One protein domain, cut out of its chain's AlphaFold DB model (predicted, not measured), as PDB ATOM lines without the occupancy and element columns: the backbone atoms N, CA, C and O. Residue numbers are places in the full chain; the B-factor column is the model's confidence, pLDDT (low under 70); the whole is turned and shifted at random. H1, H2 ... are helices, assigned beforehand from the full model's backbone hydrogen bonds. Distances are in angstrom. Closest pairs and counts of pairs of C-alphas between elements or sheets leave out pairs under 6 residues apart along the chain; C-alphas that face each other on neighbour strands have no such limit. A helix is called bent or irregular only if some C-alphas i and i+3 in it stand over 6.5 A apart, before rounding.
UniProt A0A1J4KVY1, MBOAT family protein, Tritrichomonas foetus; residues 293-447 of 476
ATOM      1  N   PHE A 293     -18.254 -25.275  -8.829       93.81
ATOM      2  CA  PHE A 293     -18.166 -26.424  -7.934       93.81
ATOM      3  C   PHE A 293     -17.656 -27.663  -8.663       93.81
ATOM      4  O   PHE A 293     -16.803 -28.359  -8.122       93.81
ATOM      5  N   ASP A 294     -18.092 -27.898  -9.902       95.12
ATOM      6  CA  ASP A 294     -17.553 -28.986 -10.723       95.12
ATOM      7  C   ASP A 294     -16.047 -28.800 -10.930       95.12
ATOM      8  O   ASP A 294     -15.273 -29.744 -10.779       95.12
ATOM      9  N   VAL A 295     -15.611 -27.569 -11.209       95.12
ATOM     10  CA  VAL A 295     -14.189 -27.235 -11.363       95.12
ATOM     11  C   VAL A 295     -13.422 -27.466 -10.055       95.12
ATOM     12  O   VAL A 295     -12.458 -28.232 -10.047       95.12
ATOM     13  N   LEU A 296     -13.868 -26.884  -8.938       95.50
ATOM     14  CA  LEU A 296     -13.189 -26.980  -7.638       95.50
ATOM     15  C   LEU A 296     -13.152 -28.408  -7.082       95.50
ATOM     16  O   LEU A 296     -12.196 -28.778  -6.401       95.50
ATOM     17  N   MET A 297     -14.162 -29.220  -7.391       95.56
ATOM     18  CA  MET A 297     -14.277 -30.618  -6.965       95.56
ATOM     19  C   MET A 297     -13.700 -31.591  -7.999       95.56
ATOM     20  O   MET A 297     -14.147 -32.733  -8.112       95.56
ATOM     21  N   SER A 298     -12.728 -31.144  -8.793       95.19
ATOM     22  CA  SER A 298     -11.989 -32.008  -9.713       95.19
ATOM     23  C   SER A 298     -11.068 -32.960  -8.960       95.19
ATOM     24  O   SER A 298     -10.330 -32.546  -8.071       95.19
ATOM     25  N   ASP A 299     -11.065 -34.230  -9.367       94.50
ATOM     26  CA  ASP A 299     -10.253 -35.274  -8.722       94.50
ATOM     27  C   ASP A 299      -8.769 -35.239  -9.133       94.50
ATOM     28  O   ASP A 299      -7.952 -36.013  -8.632       94.50
ATOM     29  N   SER A 300      -8.415 -34.395 -10.102       95.38
ATOM     30  CA  SER A 300      -7.052 -34.237 -10.606       95.38
ATOM     31  C   SER A 300      -6.914 -32.912 -11.360       95.38
ATOM     32  O   SER A 300      -7.912 -32.367 -11.846       95.38
ATOM     33  N   VAL A 301      -5.684 -32.421 -11.523       95.44
ATOM     34  CA  VAL A 301      -5.367 -31.261 -12.382       95.44
ATOM     35  C   VAL A 301      -5.860 -31.503 -13.814       95.44
ATOM     36  O   VAL A 301      -6.490 -30.645 -14.431       95.44
ATOM     37  N   GLY A 302      -5.646 -32.712 -14.337       92.25
ATOM     38  CA  GLY A 302      -6.157 -33.114 -15.647       92.25
ATOM     39  C   GLY A 302      -7.686 -33.084 -15.766       92.25
ATOM     40  O   GLY A 302      -8.187 -32.784 -16.845       92.25
ATOM     41  N   ILE A 303      -8.437 -33.385 -14.697       94.56
ATOM     42  CA  ILE A 303      -9.907 -33.254 -14.685       94.56
ATOM     43  C   ILE A 303     -10.327 -31.788 -14.571       94.56
ATOM     44  O   ILE A 303     -11.253 -31.376 -15.265       94.56
ATOM     45  N   TRP A 304      -9.616 -30.979 -13.781       96.31
ATOM     46  CA  TRP A 304      -9.876 -29.540 -13.693       96.31
ATOM     47  C   TRP A 304      -9.801 -28.879 -15.064       96.31
ATOM     48  O   TRP A 304     -10.710 -28.148 -15.445       96.31
ATOM     49  N   LEU A 305      -8.758 -29.175 -15.841       93.56
ATOM     50  CA  LEU A 305      -8.591 -28.649 -17.198       93.56
ATOM     51  C   LEU A 305      -9.696 -29.087 -18.167       93.56
ATOM     52  O   LEU A 305      -9.962 -28.383 -19.134       93.56
ATOM     53  N   GLN A 306     -10.333 -30.234 -17.924       94.44
ATOM     54  CA  GLN A 306     -11.474 -30.692 -18.722       94.44
ATOM     55  C   GLN A 306     -12.763 -29.974 -18.331       94.44
ATOM     56  O   GLN A 306     -13.632 -29.790 -19.178       94.44
ATOM     57  N   ARG A 307     -12.905 -29.598 -17.055       95.94
ATOM     58  CA  ARG A 307     -14.110 -28.957 -16.519       95.94
ATOM     59  C   ARG A 307     -14.099 -27.437 -16.659       95.94
ATOM     60  O   ARG A 307     -15.151 -26.832 -16.818       95.94
ATOM     61  N   TRP A 308     -12.927 -26.812 -16.597       94.38
ATOM     62  CA  TRP A 308     -12.779 -25.377 -16.818       94.38
ATOM     63  C   TRP A 308     -13.077 -25.029 -18.275       94.38
ATOM     64  O   TRP A 308     -12.417 -25.550 -19.171       94.38
ATOM     65  N   ASN A 309     -14.030 -24.115 -18.500       94.25
ATOM     66  CA  ASN A 309     -14.446 -23.724 -19.849       94.25
ATOM     67  C   ASN A 309     -14.743 -24.967 -20.710       94.25
ATOM     68  O   ASN A 309     -14.164 -25.163 -21.781       94.25
ATOM     69  N   HIS A 310     -15.572 -25.861 -20.164       96.19
ATOM     70  CA  HIS A 310     -15.752 -27.220 -20.665       96.19
ATOM     71  C   HIS A 310     -16.116 -27.287 -22.156       96.19
ATOM     72  O   HIS A 310     -15.547 -28.108 -22.871       96.19
ATOM     73  N   SER A 311     -16.931 -26.367 -22.679       95.19
ATOM     74  CA  SER A 311     -17.227 -26.316 -24.120       95.19
ATOM     75  C   SER A 311     -15.976 -26.112 -24.991       95.19
ATOM     76  O   SER A 311     -15.830 -26.745 -26.038       95.19
ATOM     77  N   ALA A 312     -15.005 -25.308 -24.540       95.19
ATOM     78  CA  ALA A 312     -13.721 -25.161 -25.222       95.19
ATOM     79  C   ALA A 312     -12.871 -26.436 -25.113       95.19
ATOM     80  O   ALA A 312     -12.199 -26.811 -26.076       95.19
ATOM     81  N   HIS A 313     -12.917 -27.140 -23.976       95.38
ATOM     82  CA  HIS A 313     -12.284 -28.454 -23.854       95.38
ATOM     83  C   HIS A 313     -12.874 -29.458 -24.857       95.38
ATOM     84  O   HIS A 313     -12.118 -30.121 -25.571       95.38
ATOM     85  N   ILE A 314     -14.205 -29.544 -24.946       95.56
ATOM     86  CA  ILE A 314     -14.911 -30.410 -25.897       95.56
ATOM     87  C   ILE A 314     -14.538 -30.055 -27.336       95.56
ATOM     88  O   ILE A 314     -14.238 -30.958 -28.119       95.56
ATOM     89  N   PHE A 315     -14.445 -28.763 -27.666       96.56
ATOM     90  CA  PHE A 315     -13.951 -28.310 -28.964       96.56
ATOM     91  C   PHE A 315     -12.557 -28.874 -29.274       96.56
ATOM     92  O   PHE A 315     -12.384 -29.574 -30.270       96.56
ATOM     93  N   TRP A 316     -11.563 -28.645 -28.410       96.94
ATOM     94  CA  TRP A 316     -10.197 -29.117 -28.660       96.94
ATOM     95  C   TRP A 316     -10.087 -30.642 -28.687       96.94
ATOM     96  O   TRP A 316      -9.327 -31.204 -29.477       96.94
ATOM     97  N   LYS A 317     -10.859 -31.332 -27.848       94.94
ATOM     98  CA  LYS A 317     -10.921 -32.793 -27.814       94.94
ATOM     99  C   LYS A 317     -11.486 -33.353 -29.121       94.94
ATOM    100  O   LYS A 317     -10.860 -34.217 -29.736       94.94
ATOM    101  N   ASN A 318     -12.644 -32.860 -29.548       94.94
ATOM    102  CA  ASN A 318     -13.362 -33.420 -30.685       94.94
ATOM    103  C   ASN A 318     -12.788 -32.942 -32.019       94.94
ATOM    104  O   ASN A 318     -12.710 -33.740 -32.939       94.94
ATOM    105  N   TYR A 319     -12.337 -31.693 -32.136       96.12
ATOM    106  CA  TYR A 319     -11.981 -31.086 -33.426       96.12
ATOM    107  C   TYR A 319     -10.476 -30.937 -33.676       96.12
ATOM    108  O   TYR A 319     -10.085 -30.649 -34.807       96.12
ATOM    109  N   LEU A 320      -9.630 -31.195 -32.671       95.94
ATOM    110  CA  LEU A 320      -8.173 -31.245 -32.830       95.94
ATOM    111  C   LEU A 320      -7.594 -32.593 -32.382       95.94
ATOM    112  O   LEU A 320      -6.989 -33.292 -33.189       95.94
ATOM    113  N   LEU A 321      -7.796 -32.996 -31.122       95.81
ATOM    114  CA  LEU A 321      -7.179 -34.208 -30.577       95.81
ATOM    115  C   LEU A 321      -7.614 -35.466 -31.330       95.81
ATOM    116  O   LEU A 321      -6.760 -36.209 -31.800       95.81
ATOM    117  N   TYR A 322      -8.917 -35.734 -31.431       94.31
ATOM    118  CA  TYR A 322      -9.407 -36.933 -32.115       94.31
ATOM    119  C   TYR A 322      -8.990 -36.996 -33.591       94.31
ATOM    120  O   TYR A 322      -8.419 -38.023 -33.958       94.31
ATOM    121  N   PRO A 323      -9.128 -35.925 -34.398       93.00
ATOM    122  CA  PRO A 323      -8.589 -35.899 -35.754       93.00
ATOM    123  C   PRO A 323      -7.082 -36.173 -35.833       93.00
ATOM    124  O   PRO A 323      -6.654 -36.940 -36.688       93.00
ATOM    125  N   LEU A 324      -6.262 -35.618 -34.931       93.38
ATOM    126  CA  LEU A 324      -4.824 -35.923 -34.897       93.38
ATOM    127  C   LEU A 324      -4.561 -37.408 -34.610       93.38
ATOM    128  O   LEU A 324      -3.694 -38.011 -35.238       93.38
ATOM    129  N   LEU A 325      -5.313 -38.008 -33.683       93.56
ATOM    130  CA  LEU A 325      -5.203 -39.440 -33.393       93.56
ATOM    131  C   LEU A 325      -5.654 -40.300 -34.583       93.56
ATOM    132  O   LEU A 325      -5.034 -41.327 -34.843       93.56
ATOM    133  N   ASP A 326      -6.689 -39.878 -35.315       89.19
ATOM    134  CA  ASP A 326      -7.156 -40.551 -36.539       89.19
ATOM    135  C   ASP A 326      -6.117 -40.490 -37.664       89.19
ATOM    136  O   ASP A 326      -6.010 -41.421 -38.458       89.19
ATOM    137  N   LEU A 327      -5.297 -39.437 -37.689       90.00
ATOM    138  CA  LEU A 327      -4.140 -39.299 -38.576       90.00
ATOM    139  C   LEU A 327      -2.889 -40.050 -38.076       90.00
ATOM    140  O   LEU A 327      -1.817 -39.923 -38.663       90.00
ATOM    141  N   GLY A 328      -2.990 -40.820 -36.986       92.06
ATOM    142  CA  GLY A 328      -1.884 -41.613 -36.444       92.06
ATOM    143  C   GLY A 328      -0.875 -40.825 -35.601       92.06
ATOM    144  O   GLY A 328       0.167 -41.367 -35.223       92.06
ATOM    145  N   VAL A 329      -1.157 -39.563 -35.256       94.50
ATOM    146  CA  VAL A 329      -0.293 -38.778 -34.362       94.50
ATOM    147  C   VAL A 329      -0.335 -39.383 -32.960       94.50
ATOM    148  O   VAL A 329      -1.398 -39.571 -32.369       94.50
ATOM    149  N   LYS A 330       0.836 -39.673 -32.385       92.75
ATOM    150  CA  LYS A 330       0.936 -40.251 -31.036       92.75
ATOM    151  C   LYS A 330       0.331 -39.306 -29.993       92.75
ATOM    152  O   LYS A 330       0.591 -38.105 -30.012       92.75
ATOM    153  N   TYR A 331      -0.392 -39.854 -29.012       88.69
ATOM    154  CA  TYR A 331      -1.014 -39.067 -27.934       88.69
ATOM    155  C   TYR A 331      -0.010 -38.190 -27.165       88.69
ATOM    156  O   TYR A 331      -0.339 -37.066 -26.792       88.69
ATOM    157  N   SER A 332       1.226 -38.670 -26.985       84.81
ATOM    158  CA  SER A 332       2.313 -37.922 -26.340       84.81
ATOM    159  C   SER A 332       2.677 -36.621 -27.060       84.81
ATOM    160  O   SER A 332       3.199 -35.716 -26.423       84.81
ATOM    161  N   LEU A 333       2.395 -36.524 -28.363       89.06
ATOM    162  CA  LEU A 333       2.568 -35.311 -29.160       89.06
ATOM    163  C   LEU A 333       1.247 -34.547 -29.315       89.06
ATOM    164  O   LEU A 333       1.215 -33.332 -29.147       89.06
ATOM    165  N   ALA A 334       0.141 -35.252 -29.571       91.31
ATOM    166  CA  ALA A 334      -1.164 -34.629 -29.787       91.31
ATOM    167  C   ALA A 334      -1.681 -33.875 -28.548       91.31
ATOM    168  O   ALA A 334      -2.267 -32.805 -28.681       91.31
ATOM    169  N   ASN A 335      -1.455 -34.397 -27.337       87.50
ATOM    170  CA  ASN A 335      -1.966 -33.783 -26.112       87.50
ATOM    171  C   ASN A 335      -1.280 -32.441 -25.770       87.50
ATOM    172  O   ASN A 335      -2.002 -31.475 -25.535       87.50
ATOM    173  N   PRO A 336       0.066 -32.312 -25.785       85.50
ATOM    174  CA  PRO A 336       0.726 -31.010 -25.643       85.50
ATOM    175  C   PRO A 336       0.312 -29.978 -26.699       85.50
ATOM    176  O   PRO A 336       0.153 -28.804 -26.370       85.50
ATOM    177  N   LEU A 337       0.084 -30.406 -27.949       89.44
ATOM    178  CA  LEU A 337      -0.339 -29.508 -29.030       89.44
ATOM    179  C   LEU A 337      -1.667 -28.808 -28.725       89.44
ATOM    180  O   LEU A 337      -1.823 -27.647 -29.091       89.44
ATOM    181  N   ILE A 338      -2.589 -29.448 -27.999       91.62
ATOM    182  CA  ILE A 338      -3.838 -28.803 -27.565       91.62
ATOM    183  C   ILE A 338      -3.550 -27.529 -26.768       91.62
ATOM    184  O   ILE A 338      -4.176 -26.504 -27.014       91.62
ATOM    185  N   PHE A 339      -2.590 -27.567 -25.838       88.12
ATOM    186  CA  PHE A 339      -2.244 -26.395 -25.032       88.12
ATOM    187  C   PHE A 339      -1.631 -25.282 -25.882       88.12
ATOM    188  O   PHE A 339      -1.954 -24.116 -25.674       88.12
ATOM    189  N   VAL A 340      -0.808 -25.638 -26.873       89.25
ATOM    190  CA  VAL A 340      -0.217 -24.675 -27.814       89.25
ATOM    191  C   VAL A 340      -1.304 -24.000 -28.654       89.25
ATOM    192  O   VAL A 340      -1.386 -22.775 -28.679       89.25
ATOM    193  N   PHE A 341      -2.182 -24.779 -29.291       92.44
ATOM    194  CA  PHE A 341      -3.283 -24.234 -30.091       92.44
ATOM    195  C   PHE A 341      -4.297 -23.461 -29.240       92.44
ATOM    196  O   PHE A 341      -4.805 -22.434 -29.683       92.44
ATOM    197  N   SER A 342      -4.539 -23.886 -27.998       92.31
ATOM    198  CA  SER A 342      -5.373 -23.142 -27.054       92.31
ATOM    199  C   SER A 342      -4.740 -21.807 -26.657       92.31
ATOM    200  O   SER A 342      -5.460 -20.818 -26.552       92.31
ATOM    201  N   ALA A 343      -3.421 -21.744 -26.448       91.50
ATOM    202  CA  ALA A 343      -2.723 -20.488 -26.166       91.50
ATOM    203  C   ALA A 343      -2.793 -19.532 -27.367       91.50
ATOM    204  O   ALA A 343      -3.166 -18.373 -27.198       91.50
ATOM    205  N   LEU A 344      -2.542 -20.041 -28.579       93.00
ATOM    206  CA  LEU A 344      -2.670 -19.277 -29.825       93.00
ATOM    207  C   LEU A 344      -4.095 -18.750 -30.032       93.00
ATOM    208  O   LEU A 344      -4.272 -17.601 -30.427       93.00
ATOM    209  N   TRP A 345      -5.108 -19.556 -29.709       94.44
ATOM    210  CA  TRP A 345      -6.510 -19.142 -29.751       94.44
ATOM    211  C   TRP A 345      -6.819 -17.995 -28.783       94.44
ATOM    212  O   TRP A 345      -7.610 -17.126 -29.120       94.44
ATOM    213  N   HIS A 346      -6.191 -17.937 -27.604       91.19
ATOM    214  CA  HIS A 346      -6.354 -16.804 -26.684       91.19
ATOM    215  C   HIS A 346      -5.648 -15.518 -27.155       91.19
ATOM    216  O   HIS A 346      -6.012 -14.419 -26.712       91.19
ATOM    217  N   GLY A 347      -4.659 -15.638 -28.046       91.25
ATOM    218  CA  GLY A 347      -3.924 -14.539 -28.668       91.25
ATOM    219  C   GLY A 347      -2.449 -14.477 -28.263       91.25
ATOM    220  O   GLY A 347      -1.871 -15.431 -27.752       91.25
ATOM    221  N   PHE A 348      -1.817 -13.321 -28.480       91.75
ATOM    222  CA  PHE A 348      -0.352 -13.178 -28.422       91.75
ATOM    223  C   PHE A 348       0.177 -12.422 -27.192       91.75
ATOM    224  O   PHE A 348       1.348 -12.058 -27.138       91.75
ATOM    225  N   HIS A 349      -0.663 -12.200 -26.175       89.50
ATOM    226  CA  HIS A 349      -0.197 -11.591 -24.928       89.50
ATOM    227  C   HIS A 349       0.763 -12.533 -24.180       89.50
ATOM    228  O   HIS A 349       0.448 -13.720 -24.046       89.50
ATOM    229  N   PRO A 350       1.873 -12.023 -23.603       90.44
ATOM    230  CA  PRO A 350       2.918 -12.858 -23.002       90.44
ATOM    231  C   PRO A 350       2.408 -13.865 -21.967       90.44
ATOM    232  O   PRO A 350       2.855 -15.010 -21.934       90.44
ATOM    233  N   VAL A 351       1.427 -13.469 -21.148       89.62
ATOM    234  CA  VAL A 351       0.942 -14.296 -20.036       89.62
ATOM    235  C   VAL A 351       0.406 -15.660 -20.477       89.62
ATOM    236  O   VAL A 351       0.596 -16.632 -19.753       89.62
ATOM    237  N   TYR A 352      -0.201 -15.759 -21.667       89.19
ATOM    238  CA  TYR A 352      -0.757 -17.018 -22.179       89.19
ATOM    239  C   TYR A 352       0.324 -18.070 -22.460       89.19
ATOM    240  O   TYR A 352       0.031 -19.261 -22.475       89.19
ATOM    241  N   TYR A 353       1.573 -17.630 -22.627       92.25
ATOM    242  CA  TYR A 353       2.734 -18.477 -22.886       92.25
ATOM    243  C   TYR A 353       3.577 -18.669 -21.620       92.25
ATOM    244  O   TYR A 353       4.023 -19.778 -21.337       92.25
ATOM    245  N   MET A 354       3.752 -17.614 -20.818       92.56
ATOM    246  CA  MET A 354       4.605 -17.642 -19.619       92.56
ATOM    247  C   MET A 354       4.077 -18.559 -18.509       92.56
ATOM    248  O   MET A 354       4.861 -19.034 -17.695       92.56
ATOM    249  N   LEU A 355       2.775 -18.852 -18.489       91.38
ATOM    250  CA  LEU A 355       2.186 -19.820 -17.556       91.38
ATOM    251  C   LEU A 355       2.396 -21.286 -17.967       91.38
ATOM    252  O   LEU A 355       2.193 -22.184 -17.150       91.38
ATOM    253  N   LEU A 356       2.766 -21.560 -19.228       90.44
ATOM    254  CA  LEU A 356       2.846 -22.928 -19.754       90.44
ATOM    255  C   LEU A 356       3.849 -23.812 -19.000       90.44
ATOM    256  O   LEU A 356       3.496 -24.962 -18.746       90.44
ATOM    257  N   PRO A 357       5.046 -23.341 -18.591       92.56
ATOM    258  CA  PRO A 357       5.965 -24.163 -17.807       92.56
ATOM    259  C   PRO A 357       5.357 -24.653 -16.486       92.56
ATOM    260  O   PRO A 357       5.430 -25.843 -16.189       92.56
ATOM    261  N   GLU A 358       4.699 -23.765 -15.730       94.25
ATOM    262  CA  GLU A 358       4.007 -24.109 -14.476       94.25
ATOM    263  C   GLU A 358       2.861 -25.103 -14.743       94.25
ATOM    264  O   GLU A 358       2.755 -26.126 -14.064       94.25
ATOM    265  N   MET A 359       2.060 -24.861 -15.791       92.12
ATOM    266  CA  MET A 359       0.951 -25.740 -16.182       92.12
ATOM    267  C   MET A 359       1.431 -27.140 -16.593       92.12
ATOM    268  O   MET A 359       0.863 -28.150 -16.175       92.12
ATOM    269  N   LEU A 360       2.475 -27.227 -17.420       91.56
ATOM    270  CA  LEU A 360       3.031 -28.490 -17.910       91.56
ATOM    271  C   LEU A 360       3.692 -29.286 -16.779       91.56
ATOM    272  O   LEU A 360       3.501 -30.501 -16.700       91.56
ATOM    273  N   ALA A 361       4.414 -28.618 -15.875       94.69
ATOM    274  CA  ALA A 361       4.979 -29.249 -14.686       94.69
ATOM    275  C   ALA A 361       3.875 -29.810 -13.777       94.69
ATOM    276  O   ALA A 361       3.904 -30.995 -13.435       94.69
ATOM    277  N   ALA A 362       2.861 -29.000 -13.456       95.75
ATOM    278  CA  ALA A 362       1.746 -29.410 -12.610       95.75
ATOM    279  C   ALA A 362       0.941 -30.573 -13.210       95.75
ATOM    280  O   ALA A 362       0.668 -31.559 -12.529       95.75
ATOM    281  N   THR A 363       0.591 -30.494 -14.495       93.12
ATOM    282  CA  THR A 363      -0.160 -31.556 -15.184       93.12
ATOM    283  C   THR A 363       0.635 -32.851 -15.302       93.12
ATOM    284  O   THR A 363       0.074 -33.927 -15.100       93.12
ATOM    285  N   THR A 364       1.937 -32.777 -15.584       92.62
ATOM    286  CA  THR A 364       2.798 -33.967 -15.655       92.62
ATOM    287  C   THR A 364       2.953 -34.614 -14.281       92.62
ATOM    288  O   THR A 364       2.839 -35.833 -14.158       92.62
ATOM    289  N   ALA A 365       3.165 -33.812 -13.236       96.00
ATOM    290  CA  ALA A 365       3.235 -34.299 -11.863       96.00
ATOM    291  C   ALA A 365       1.911 -34.952 -11.431       96.00
ATOM    292  O   ALA A 365       1.925 -36.073 -10.934       96.00
ATOM    293  N   ASP A 366       0.765 -34.321 -11.708       95.69
ATOM    294  CA  ASP A 366      -0.568 -34.888 -11.455       95.69
ATOM    295  C   ASP A 366      -0.763 -36.234 -12.168       95.69
ATOM    296  O   ASP A 366      -1.220 -37.201 -11.561       95.69
ATOM    297  N   GLN A 367      -0.373 -36.343 -13.441       92.38
ATOM    298  CA  GLN A 367      -0.469 -37.599 -14.192       92.38
ATOM    299  C   GLN A 367       0.369 -38.718 -13.565       92.38
ATOM    300  O   GLN A 367      -0.110 -39.847 -13.453       92.38
ATOM    301  N   LEU A 368       1.595 -38.414 -13.138       94.75
ATOM    302  CA  LEU A 368       2.470 -39.378 -12.474       94.75
ATOM    303  C   LEU A 368       1.932 -39.772 -11.092       94.75
ATOM    304  O   LEU A 368       1.886 -40.963 -10.792       94.75
ATOM    305  N   ILE A 369       1.457 -38.809 -10.292       95.06
ATOM    306  CA  ILE A 369       0.811 -39.067  -8.995       95.06
ATOM    307  C   ILE A 369      -0.367 -40.028  -9.179       95.06
ATOM    308  O   ILE A 369      -0.407 -41.064  -8.525       95.06
ATOM    309  N   ASN A 370      -1.284 -39.745 -10.109       92.44
ATOM    310  CA  ASN A 370      -2.446 -40.607 -10.362       92.44
ATOM    311  C   ASN A 370      -2.072 -41.974 -10.949       92.44
ATOM    312  O   ASN A 370      -2.800 -42.947 -10.756       92.44
ATOM    313  N   GLY A 371      -0.972 -42.056 -11.698       91.88
ATOM    314  CA  GLY A 371      -0.482 -43.317 -12.246       91.88
ATOM    315  C   GLY A 371       0.160 -44.215 -11.185       91.88
ATOM    316  O   GLY A 371      -0.032 -45.430 -11.223       91.88
ATOM    317  N   MET A 372       0.891 -43.637 -10.228       93.75
ATOM    318  CA  MET A 372       1.469 -44.365  -9.090       93.75
ATOM    319  C   MET A 372       0.409 -44.696  -8.031       93.75
ATOM    320  O   MET A 372       0.364 -45.812  -7.515       93.75
ATOM    321  N   PHE A 373      -0.484 -43.745  -7.754       91.88
ATOM    322  CA  PHE A 373      -1.500 -43.806  -6.708       91.88
ATOM    323  C   PHE A 373      -2.888 -43.502  -7.303       91.88
ATOM    324  O   PHE A 373      -3.385 -42.377  -7.237       91.88
ATOM    325  N   PRO A 374      -3.538 -44.487  -7.938       89.19
ATOM    326  CA  PRO A 374      -4.833 -44.268  -8.566       89.19
ATOM    327  C   PRO A 374      -5.937 -44.034  -7.527       89.19
ATOM    328  O   PRO A 374      -5.989 -44.696  -6.493       89.19
ATOM    329  N   ASN A 375      -6.881 -43.146  -7.856       86.38
ATOM    330  CA  ASN A 375      -8.068 -42.838  -7.046       86.38
ATOM    331  C   ASN A 375      -7.760 -42.319  -5.624       86.38
ATOM    332  O   ASN A 375      -8.526 -42.596  -4.701       86.38
ATOM    333  N   LEU A 376      -6.690 -41.529  -5.448       90.19
ATOM    334  CA  LEU A 376      -6.309 -40.931  -4.157       90.19
ATOM    335  C   LEU A 376      -7.467 -40.225  -3.440       90.19
ATOM    336  O   LEU A 376      -7.620 -40.393  -2.239       90.19
ATOM    337  N   ILE A 377      -8.310 -39.487  -4.168       91.19
ATOM    338  CA  ILE A 377      -9.464 -38.781  -3.585       91.19
ATOM    339  C   ILE A 377     -10.497 -39.736  -2.970       91.19
ATOM    340  O   ILE A 377     -11.163 -39.364  -2.009       91.19
ATOM    341  N   LYS A 378     -10.642 -40.949  -3.517       90.19
ATOM    342  CA  LYS A 378     -11.638 -41.934  -3.064       90.19
ATOM    343  C   LYS A 378     -11.090 -42.881  -2.003       90.19
ATOM    344  O   LYS A 378     -11.817 -43.248  -1.091       90.19
ATOM    345  N   ASN A 379      -9.829 -43.280  -2.147       89.06
ATOM    346  CA  ASN A 379      -9.232 -44.358  -1.357       89.06
ATOM    347  C   ASN A 379      -8.222 -43.854  -0.316       89.06
ATOM    348  O   ASN A 379      -7.792 -44.622   0.540       89.06
ATOM    349  N   GLY A 380      -7.784 -42.598  -0.415       90.06
ATOM    350  CA  GLY A 380      -6.842 -42.008   0.525       90.06
ATOM    351  C   GLY A 380      -7.490 -41.737   1.879       90.06
ATOM    352  O   GLY A 380      -8.684 -41.453   1.972       90.06
ATOM    353  N   ASN A 381      -6.683 -41.767   2.940       95.06
ATOM    354  CA  ASN A 381      -7.118 -41.244   4.231       95.06
ATOM    355  C   ASN A 381      -7.335 -39.720   4.156       95.06
ATOM    356  O   ASN A 381      -6.887 -39.054   3.219       95.06
ATOM    357  N   PHE A 382      -7.988 -39.159   5.176       94.56
ATOM    358  CA  PHE A 382      -8.342 -37.739   5.220       94.56
ATOM    359  C   PHE A 382      -7.158 -36.797   4.936       94.56
ATOM    360  O   PHE A 382      -7.295 -35.861   4.150       94.56
ATOM    361  N   VAL A 383      -5.985 -37.066   5.518       96.00
ATOM    362  CA  VAL A 383      -4.791 -36.218   5.366       96.00
ATOM    363  C   VAL A 383      -4.265 -36.259   3.931       96.00
ATOM    364  O   VAL A 383      -3.987 -35.216   3.341       96.00
ATOM    365  N   VAL A 384      -4.181 -37.450   3.337       94.38
ATOM    366  CA  VAL A 384      -3.743 -37.632   1.946       94.38
ATOM    367  C   VAL A 384      -4.700 -36.936   0.980       94.38
ATOM    368  O   VAL A 384      -4.257 -36.224   0.078       94.38
ATOM    369  N   VAL A 385      -6.010 -37.092   1.189       95.69
ATOM    370  CA  VAL A 385      -7.036 -36.426   0.377       95.69
ATOM    371  C   VAL A 385      -6.919 -34.909   0.500       95.69
ATOM    372  O   VAL A 385      -6.992 -34.215  -0.513       95.69
ATOM    373  N   LEU A 386      -6.705 -34.386   1.710       96.19
ATOM    374  CA  LEU A 386      -6.560 -32.953   1.949       96.19
ATOM    375  C   LEU A 386      -5.327 -32.379   1.234       96.19
ATOM    376  O   LEU A 386      -5.448 -31.386   0.518       96.19
ATOM    377  N   ILE A 387      -4.165 -33.027   1.368       96.06
ATOM    378  CA  ILE A 387      -2.917 -32.610   0.706       96.06
ATOM    379  C   ILE A 387      -3.072 -32.660  -0.813       96.06
ATOM    380  O   ILE A 387      -2.678 -31.727  -1.510       96.06
ATOM    381  N   TYR A 388      -3.669 -33.726  -1.343       96.94
ATOM    382  CA  TYR A 388      -3.824 -33.884  -2.782       96.94
ATOM    383  C   TYR A 388      -4.867 -32.915  -3.372       96.94
ATOM    384  O   TYR A 388      -4.649 -32.361  -4.448       96.94
ATOM    385  N   ARG A 389      -5.951 -32.602  -2.649       96.31
ATOM    386  CA  ARG A 389      -6.865 -31.504  -3.025       96.31
ATOM    387  C   ARG A 389      -6.155 -30.158  -3.024       96.31
ATOM    388  O   ARG A 389      -6.306 -29.395  -3.976       96.31
ATOM    389  N   PHE A 390      -5.355 -29.886  -1.993       96.88
ATOM    390  CA  PHE A 390      -4.555 -28.670  -1.936       96.88
ATOM    391  C   PHE A 390      -3.588 -28.583  -3.120       96.88
ATOM    392  O   PHE A 390      -3.514 -27.528  -3.741       96.88
ATOM    393  N   TRP A 391      -2.925 -29.684  -3.491       97.44
ATOM    394  CA  TRP A 391      -2.096 -29.766  -4.697       97.44
ATOM    395  C   TRP A 391      -2.877 -29.354  -5.950       97.44
ATOM    396  O   TRP A 391      -2.447 -28.439  -6.645       97.44
ATOM    397  N   ILE A 392      -4.051 -29.946  -6.197       97.75
ATOM    398  CA  ILE A 392      -4.879 -29.626  -7.374       97.75
ATOM    399  C   ILE A 392      -5.237 -28.132  -7.405       97.75
ATOM    400  O   ILE A 392      -5.062 -27.470  -8.431       97.75
ATOM    401  N   TRP A 393      -5.710 -27.585  -6.282       97.75
ATOM    402  CA  TRP A 393      -6.092 -26.174  -6.180       97.75
ATOM    403  C   TRP A 393      -4.905 -25.238  -6.360       97.75
ATOM    404  O   TRP A 393      -4.991 -24.278  -7.119       97.75
ATOM    405  N   MET A 394      -3.798 -25.516  -5.679       97.31
ATOM    406  CA  MET A 394      -2.578 -24.723  -5.740       97.31
ATOM    407  C   MET A 394      -2.019 -24.736  -7.163       97.31
ATOM    408  O   MET A 394      -1.812 -23.670  -7.735       97.31
ATOM    409  N   SER A 395      -1.911 -25.904  -7.800       97.25
ATOM    410  CA  SER A 395      -1.436 -26.037  -9.177       97.25
ATOM    411  C   SER A 395      -2.233 -25.178 -10.151       97.25
ATOM    412  O   SER A 395      -1.645 -24.475 -10.971       97.25
ATOM    413  N   MET A 396      -3.562 -25.201 -10.056       96.31
ATOM    414  CA  MET A 396      -4.406 -24.462 -10.990       96.31
ATOM    415  C   MET A 396      -4.445 -22.972 -10.672       96.31
ATOM    416  O   MET A 396      -4.203 -22.157 -11.558       96.31
ATOM    417  N   LEU A 397      -4.690 -22.606  -9.413       96.88
ATOM    418  CA  LEU A 397      -4.886 -21.214  -9.022       96.88
ATOM    419  C   LEU A 397      -3.575 -20.414  -9.022       96.88
ATOM    420  O   LEU A 397      -3.591 -19.232  -9.355       96.88
ATOM    421  N   VAL A 398      -2.428 -21.030  -8.716       96.56
ATOM    422  CA  VAL A 398      -1.118 -20.366  -8.841       96.56
ATOM    423  C   VAL A 398      -0.803 -20.103 -10.309       96.56
ATOM    424  O   VAL A 398      -0.533 -18.959 -10.680       96.56
ATOM    425  N   THR A 399      -0.906 -21.133 -11.153       95.00
ATOM    426  CA  THR A 399      -0.554 -21.036 -12.576       95.00
ATOM    427  C   THR A 399      -1.392 -19.976 -13.292       95.00
ATOM    428  O   THR A 399      -0.868 -19.159 -14.053       95.00
ATOM    429  N   THR A 400      -2.698 -19.920 -13.013       93.69
ATOM    430  CA  THR A 400      -3.613 -18.984 -13.682       93.69
ATOM    431  C   THR A 400      -3.714 -17.609 -13.015       93.69
ATOM    432  O   THR A 400      -4.439 -16.766 -13.533       93.69
ATOM    433  N   SER A 401      -2.984 -17.341 -11.923       94.00
ATOM    434  CA  SER A 401      -3.088 -16.123 -11.084       94.00
ATOM    435  C   SER A 401      -2.934 -14.772 -11.796       94.00
ATOM    436  O   SER A 401      -3.255 -13.725 -11.234       94.00
ATOM    437  N   THR A 402      -2.442 -14.765 -13.034       91.62
ATOM    438  CA  THR A 402      -2.213 -13.543 -13.822       91.62
ATOM    439  C   THR A 402      -2.882 -13.556 -15.183       91.62
ATOM    440  O   THR A 402      -2.736 -12.597 -15.943       91.62
ATOM    441  N   TRP A 403      -3.636 -14.613 -15.498       85.56
ATOM    442  CA  TRP A 403      -4.237 -14.843 -16.813       85.56
ATOM    443  C   TRP A 403      -5.021 -13.622 -17.323       85.56
ATOM    444  O   TRP A 403      -5.017 -13.303 -18.510       85.56
ATOM    445  N   TRP A 404      -5.680 -12.900 -16.420       82.44
ATOM    446  CA  TRP A 404      -6.554 -11.769 -16.733       82.44
ATOM    447  C   TRP A 404      -5.858 -10.400 -16.793       82.44
ATOM    448  O   TRP A 404      -6.515  -9.443 -17.193       82.44
ATOM    449  N   TYR A 405      -4.573 -10.279 -16.436       84.44
ATOM    450  CA  TYR A 405      -3.840  -9.001 -16.504       84.44
ATOM    451  C   TYR A 405      -3.111  -8.779 -17.840       84.44
ATOM    452  O   TYR A 405      -2.769  -7.647 -18.160       84.44
ATOM    453  N   ARG A 406      -2.910  -9.836 -18.643       81.12
ATOM    454  CA  ARG A 406      -2.393  -9.783 -20.030       81.12
ATOM    455  C   ARG A 406      -1.009  -9.126 -20.229       81.12
ATOM    456  O   ARG A 406      -0.646  -8.848 -21.372       81.12
ATOM    457  N   SER A 407      -0.209  -8.934 -19.177       87.31
ATOM    458  CA  SER A 407       1.160  -8.399 -19.268       87.31
ATOM    459  C   SER A 407       2.201  -9.317 -18.623       87.31
ATOM    460  O   SER A 407       1.901 -10.067 -17.690       87.31
ATOM    461  N   ALA A 408       3.436  -9.248 -19.128       92.19
ATOM    462  CA  ALA A 408       4.587  -9.916 -18.518       92.19
ATOM    463  C   ALA A 408       4.913  -9.318 -17.138       92.19
ATOM    464  O   ALA A 408       5.209 -10.052 -16.199       92.19
ATOM    465  N   ASP A 409       4.761  -8.001 -16.977       93.06
ATOM    466  CA  ASP A 409       4.993  -7.333 -15.693       93.06
ATOM    467  C   ASP A 409       4.056  -7.854 -14.608       93.06
ATOM    468  O   ASP A 409       4.496  -8.142 -13.499       93.06
ATOM    469  N   ALA A 410       2.774  -8.056 -14.930       92.56
ATOM    470  CA  ALA A 410       1.828  -8.639 -13.988       92.56
ATOM    471  C   ALA A 410       2.198 -10.086 -13.637       92.56
ATOM    472  O   ALA A 410       2.067 -10.475 -12.476       92.56
ATOM    473  N   PHE A 411       2.686 -10.866 -14.614       94.75
ATOM    474  CA  PHE A 411       3.202 -12.216 -14.379       94.75
ATOM    475  C   PHE A 411       4.296 -12.199 -13.305       94.75
ATOM    476  O   PHE A 411       4.138 -12.846 -12.267       94.75
ATOM    477  N   PHE A 412       5.354 -11.410 -13.503       96.38
ATOM    478  CA  PHE A 412       6.469 -11.333 -12.558       96.38
ATOM    479  C   PHE A 412       6.087 -10.681 -11.231       96.38
ATOM    480  O   PHE A 412       6.490 -11.169 -10.179       96.38
ATOM    481  N   PHE A 413       5.284  -9.617 -11.253       96.25
ATOM    482  CA  PHE A 413       4.840  -8.910 -10.053       96.25
ATOM    483  C   PHE A 413       4.096  -9.838  -9.088       96.25
ATOM    484  O   PHE A 413       4.448  -9.908  -7.911       96.25
ATOM    485  N   VAL A 414       3.117 -10.603  -9.583       95.69
ATOM    486  CA  VAL A 414       2.328 -11.509  -8.735       95.69
ATOM    487  C   VAL A 414       3.187 -12.645  -8.182       95.69
ATOM    488  O   VAL A 414       3.108 -12.919  -6.986       95.69
ATOM    489  N   ARG A 415       4.068 -13.266  -8.982       96.00
ATOM    490  CA  ARG A 415       4.979 -14.298  -8.447       96.00
ATOM    491  C   ARG A 415       5.949 -13.717  -7.414       96.00
ATOM    492  O   ARG A 415       6.098 -14.291  -6.338       96.00
ATOM    493  N   LYS A 416       6.552 -12.558  -7.698       96.31
ATOM    494  CA  LYS A 416       7.485 -11.875  -6.788       96.31
ATOM    495  C   LYS A 416       6.815 -11.459  -5.479       96.31
ATOM    496  O   LYS A 416       7.460 -11.476  -4.444       96.31
ATOM    497  N   SER A 417       5.518 -11.148  -5.492       95.81
ATOM    498  CA  SER A 417       4.788 -10.759  -4.276       95.81
ATOM    499  C   SER A 417       4.774 -11.843  -3.181       95.81
ATOM    500  O   SER A 417       4.648 -11.516  -1.998       95.81
ATOM    501  N   GLN A 418       4.985 -13.105  -3.573       95.12
ATOM    502  CA  GLN A 418       5.140 -14.280  -2.709       95.12
ATOM    503  C   GLN A 418       6.510 -14.972  -2.863       95.12
ATOM    504  O   GLN A 418       6.639 -16.148  -2.542       95.12
ATOM    505  N   ASP A 419       7.531 -14.251  -3.346       95.19
ATOM    506  CA  ASP A 419       8.898 -14.756  -3.574       95.19
ATOM    507  C   ASP A 419       8.946 -16.064  -4.383       95.19
ATOM    508  O   ASP A 419       9.781 -16.937  -4.158       95.19
ATOM    509  N   TYR A 420       8.032 -16.210  -5.350       96.56
ATOM    510  CA  TYR A 420       7.886 -17.395  -6.201       96.56
ATOM    511  C   TYR A 420       7.588 -18.703  -5.448       96.56
ATOM    512  O   TYR A 420       7.571 -19.757  -6.078       96.56
ATOM    513  N   PHE A 421       7.297 -18.670  -4.147       96.94
ATOM    514  CA  PHE A 421       6.969 -19.828  -3.315       96.94
ATOM    515  C   PHE A 421       6.009 -20.836  -3.977       96.94
ATOM    516  O   PHE A 421       6.340 -22.013  -4.084       96.94
ATOM    517  N   GLY A 422       4.858 -20.402  -4.496       96.62
ATOM    518  CA  GLY A 422       3.906 -21.286  -5.187       96.62
ATOM    519  C   GLY A 422       4.486 -21.934  -6.454       96.62
ATOM    520  O   GLY A 422       4.317 -23.131  -6.673       96.62
ATOM    521  N   THR A 423       5.218 -21.163  -7.260       96.62
ATOM    522  CA  THR A 423       5.909 -21.660  -8.462       96.62
ATOM    523  C   THR A 423       6.976 -22.688  -8.080       96.62
ATOM    524  O   THR A 423       7.034 -23.770  -8.659       96.62
ATOM    525  N   ILE A 424       7.777 -22.387  -7.056       97.38
ATOM    526  CA  ILE A 424       8.812 -23.273  -6.518       97.38
ATOM    527  C   ILE A 424       8.188 -24.588  -6.034       97.38
ATOM    528  O   ILE A 424       8.681 -25.653  -6.393       97.38
ATOM    529  N   LEU A 425       7.072 -24.542  -5.298       97.12
ATOM    530  CA  LEU A 425       6.364 -25.743  -4.845       97.12
ATOM    531  C   LEU A 425       5.905 -26.631  -6.010       97.12
ATOM    532  O   LEU A 425       6.081 -27.848  -5.941       97.12
ATOM    533  N   ILE A 426       5.366 -26.051  -7.089       98.06
ATOM    534  CA  ILE A 426       4.971 -26.810  -8.290       98.06
ATOM    535  C   ILE A 426       6.169 -27.573  -8.865       98.06
ATOM    536  O   ILE A 426       6.063 -28.773  -9.133       98.06
ATOM    537  N   PHE A 427       7.315 -26.906  -9.022       98.31
ATOM    538  CA  PHE A 427       8.511 -27.532  -9.588       98.31
ATOM    539  C   PHE A 427       9.178 -28.535  -8.639       98.31
ATOM    540  O   PHE A 427       9.669 -29.560  -9.109       98.31
ATOM    541  N   ILE A 428       9.144 -28.303  -7.322       97.94
ATOM    542  CA  ILE A 428       9.608 -29.276  -6.323       97.94
ATOM    543  C   ILE A 428       8.772 -30.553  -6.405       97.94
ATOM    544  O   ILE A 428       9.336 -31.638  -6.538       97.94
ATOM    545  N   VAL A 429       7.439 -30.444  -6.378       97.69
ATOM    546  CA  VAL A 429       6.561 -31.620  -6.482       97.69
ATOM    547  C   VAL A 429       6.787 -32.333  -7.809       97.69
ATOM    548  O   VAL A 429       6.917 -33.555  -7.821       97.69
ATOM    549  N   PHE A 430       6.913 -31.599  -8.915       97.94
ATOM    550  CA  PHE A 430       7.259 -32.185 -10.208       97.94
ATOM    551  C   PHE A 430       8.569 -32.981 -10.160       97.94
ATOM    552  O   PHE A 430       8.577 -34.143 -10.570       97.94
ATOM    553  N   ALA A 431       9.649 -32.408  -9.623       97.88
ATOM    554  CA  ALA A 431      10.943 -33.078  -9.522       97.88
ATOM    555  C   ALA A 431      10.870 -34.331  -8.633       97.88
ATOM    556  O   ALA A 431      11.284 -35.414  -9.052       97.88
ATOM    557  N   VAL A 432      10.273 -34.215  -7.442       97.44
ATOM    558  CA  VAL A 432      10.115 -35.320  -6.483       97.44
ATOM    559  C   VAL A 432       9.295 -36.456  -7.086       97.44
ATOM    560  O   VAL A 432       9.705 -37.616  -7.036       97.44
ATOM    561  N   VAL A 433       8.154 -36.146  -7.700       96.44
ATOM    562  CA  VAL A 433       7.280 -37.145  -8.327       96.44
ATOM    563  C   VAL A 433       7.967 -37.793  -9.524       96.44
ATOM    564  O   VAL A 433       7.842 -39.002  -9.719       96.44
ATOM    565  N   LYS A 434       8.733 -37.027 -10.310       95.44
ATOM    566  CA  LYS A 434       9.490 -37.563 -11.443       95.44
ATOM    567  C   LYS A 434      10.548 -38.564 -10.985       95.44
ATOM    568  O   LYS A 434      10.612 -39.649 -11.559       95.44
ATOM    569  N   VAL A 435      11.306 -38.251  -9.935       96.44
ATOM    570  CA  VAL A 435      12.269 -39.182  -9.325       96.44
ATOM    571  C   VAL A 435      11.548 -40.401  -8.747       96.44
ATOM    572  O   VAL A 435      11.920 -41.531  -9.041       96.44
ATOM    573  N   THR A 436      10.454 -40.194  -8.012       95.06
ATOM    574  CA  THR A 436       9.658 -41.283  -7.414       95.06
ATOM    575  C   THR A 436       9.106 -42.242  -8.474       95.06
ATOM    576  O   THR A 436       9.094 -43.455  -8.268       95.06
ATOM    577  N   SER A 437       8.721 -41.729  -9.648       94.56
ATOM    578  CA  SER A 437       8.213 -42.540 -10.762       94.56
ATOM    579  C   SER A 437       9.242 -43.496 -11.376       94.56
ATOM    580  O   SER A 437       8.858 -44.403 -12.109       94.56
ATOM    581  N   LEU A 438      10.533 -43.322 -11.069       93.25
ATOM    582  CA  LEU A 438      11.581 -44.282 -11.431       93.25
ATOM    583  C   LEU A 438      11.547 -45.531 -10.540       93.25
ATOM    584  O   LEU A 438      11.983 -46.596 -10.966       93.25
ATOM    585  N   PHE A 439      11.016 -45.405  -9.322       95.00
ATOM    586  CA  PHE A 439      10.984 -46.471  -8.319       95.00
ATOM    587  C   PHE A 439       9.594 -47.098  -8.155       95.00
ATOM    588  O   PHE A 439       9.483 -48.250  -7.742       95.00
ATOM    589  N   ILE A 440       8.526 -46.369  -8.490       92.75
ATOM    590  CA  ILE A 440       7.143 -46.845  -8.385       92.75
ATOM    591  C   ILE A 440       6.536 -47.002  -9.778       92.75
ATOM    592  O   ILE A 440       6.525 -46.074 -10.586       92.75
ATOM    593  N   LYS A 441       5.958 -48.179 -10.045       89.88
ATOM    594  CA  LYS A 441       5.317 -48.486 -11.327       89.88
ATOM    595  C   LYS A 441       4.148 -47.537 -11.602       89.88
ATOM    596  O   LYS A 441       3.115 -47.595 -10.937       89.88
ATOM    597  N   VAL A 442       4.276 -46.737 -12.656       88.94
ATOM    598  CA  VAL A 442       3.203 -45.876 -13.164       88.94
ATOM    599  C   VAL A 442       2.222 -46.732 -13.962       88.94
ATOM    600  O   VAL A 442       2.546 -47.237 -15.040       88.94
ATOM    601  N   LYS A 443       1.009 -46.926 -13.440       82.81
ATOM    602  CA  LYS A 443      -0.048 -47.628 -14.173       82.81
ATOM    603  C   LYS A 443      -0.588 -46.709 -15.273       82.81
ATOM    604  O   LYS A 443      -0.973 -45.575 -14.978       82.81
ATOM    605  N   PRO A 444      -0.662 -47.171 -16.534       67.44
ATOM    606  CA  PRO A 444      -1.326 -46.404 -17.572       67.44
ATOM    607  C   PRO A 444      -2.796 -46.226 -17.191       67.44
ATOM    608  O   PRO A 444      -3.462 -47.168 -16.755       67.44
ATOM    609  N   ARG A 445      -3.312 -45.004 -17.345       60.81
ATOM    610  CA  ARG A 445      -4.726 -44.722 -17.103       60.81
ATOM    611  C   ARG A 445      -5.547 -45.501 -18.129       60.81
ATOM    612  O   ARG A 445      -5.591 -45.123 -19.297       60.81
ATOM    613  N   VAL A 446      -6.188 -46.586 -17.696       48.28
ATOM    614  CA  VAL A 446      -7.152 -47.321 -18.522       48.28
ATOM    615  C   VAL A 446      -8.278 -46.345 -18.852       48.28
ATOM    616  O   VAL A 446      -9.011 -45.908 -17.961       48.28
ATOM    617  N   ARG A 447      -8.383 -45.931 -20.120       44.81
ATOM    618  CA  ARG A 447      -9.544 -45.168 -20.584       44.81
ATOM    619  C   ARG A 447     -10.750 -46.080 -20.410       44.81
ATOM    620  O   ARG A 447     -10.853 -47.085 -21.107       44.81
TER     621      ARG A 447
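What this domain is: This is residues 293 to 447 of the 476 residues of the protein "MBOAT family protein" of Tritrichomonas foetus (UniProt A0A1J4KVY1). Three long helices make the core: H6 and H8 run side by side in opposite directions, and H10 crosses H6 so that the three centres form a triangle. Short H2 packs across both H6 and H8, while the hairpin of H3 and H4 makes a wing to one side; H5 and H9 lie toward one end of the core, and H7 packs on H8 at the other. The printed part has 155 residues with ten named helices, H1 to H10 in chain order, and no named strand, and its class is all helix. It is compact, with a radius of gyration of the C-alphas of 16.1 A, and spans 44 by 40 by 32 A.

Where its parts are: Find C-alpha 382 at (-8.342, -37.739, 5.220); from there H8, residues 382 to 399, the longest helix by residues, runs 25.6 A to C-alpha 399 at (-0.554, -21.036, -12.576). Look next at H6, residues 356 to 372, 24.0 A long, and at H10, residues 421 to 436, 22.0 A long, which ends at C-alpha 436 at (9.658, -41.283, -7.414). H2 is residues 301 to 307, 9.9 A long. In the wing, H3 is residues 310 to 326, 22.4 A long, and H4 is residues 331 to 346, 22.9 A long. H3 is irregular, but only just: C-alphas 319 and 322 are 6.52 A apart. H9 is residues 408 to 417, 14.3 A long. Three helices have four residues each: H1, residues 293 to 296; H5, residues 351 to 354; and H7, residues 376 to 379.

How they stand to each other: Start at H8, which with H2 is a hub, each touching four other helices. With residues 392 to 399 alone H8 touches H6, at a shallow tilt of 22 degrees, opposite ways; their closest C-alphas are those of Ala 362 and Ser 395, 5.8 A apart. H6 also touches H10, at a steep tilt of 40 degrees, the same way, with 4.8 A between the closest C-alphas, those of Ala 365 and Phe 430. Residues 394 to 399 of H8 touch residues 422 to 426 of H10, closest at the C-alphas of Val 398 and Gly 422, 6.3 A apart, at a steep tilt of 58 degrees, opposite ways. Now turn to Val 301 in H2, which touches both H8 and H6: the closest C-alphas of H2 and H8 are those of Val 301 and Ile 392, 5.3 A apart, and the closest of H2 and H6 are those of Val 301 and Thr 363, 5.9 A apart. H2 also touches H1, closest at the C-alphas of Trp 304 and Val 295, 5.4 A apart, and touches H3 only at the corner. The helical hairpin of H3 and H4 touches at a steep tilt of 44 degrees, opposite ways, with the C-alphas of Leu 321 and Ala 334 closest at 6.1 A. H4 and H6 are near each other, with 6 pairs of C-alphas within 10 A. H7 touches H8, closest at the C-alphas of Ile 377 and Val 385, 5.2 A apart. H5 touches H9, closest at the C-alphas of Val 351 and Ala 408, 5.9 A apart, while H8 and H9 are apart. In the backbone, every O i to N i+4 pair is within hydrogen-bond range in H6, H8, H9 and H10, against 2 of 3 in H2, 10 of 13 in H3 and 10 of 12 in H4; H1, H5 and H7 are too short for such a pair.

The domain as a whole: The two C-alphas farthest apart are those of Asp 326 and Ser 417, at 45.5 A. The printed part has no cut and no long link; the link from H8 to H9, 8 residues, is short, and the other links are tight. Mean pLDDT of the printed part is 92.5, and you will find values under 70 at residues 444 to 447.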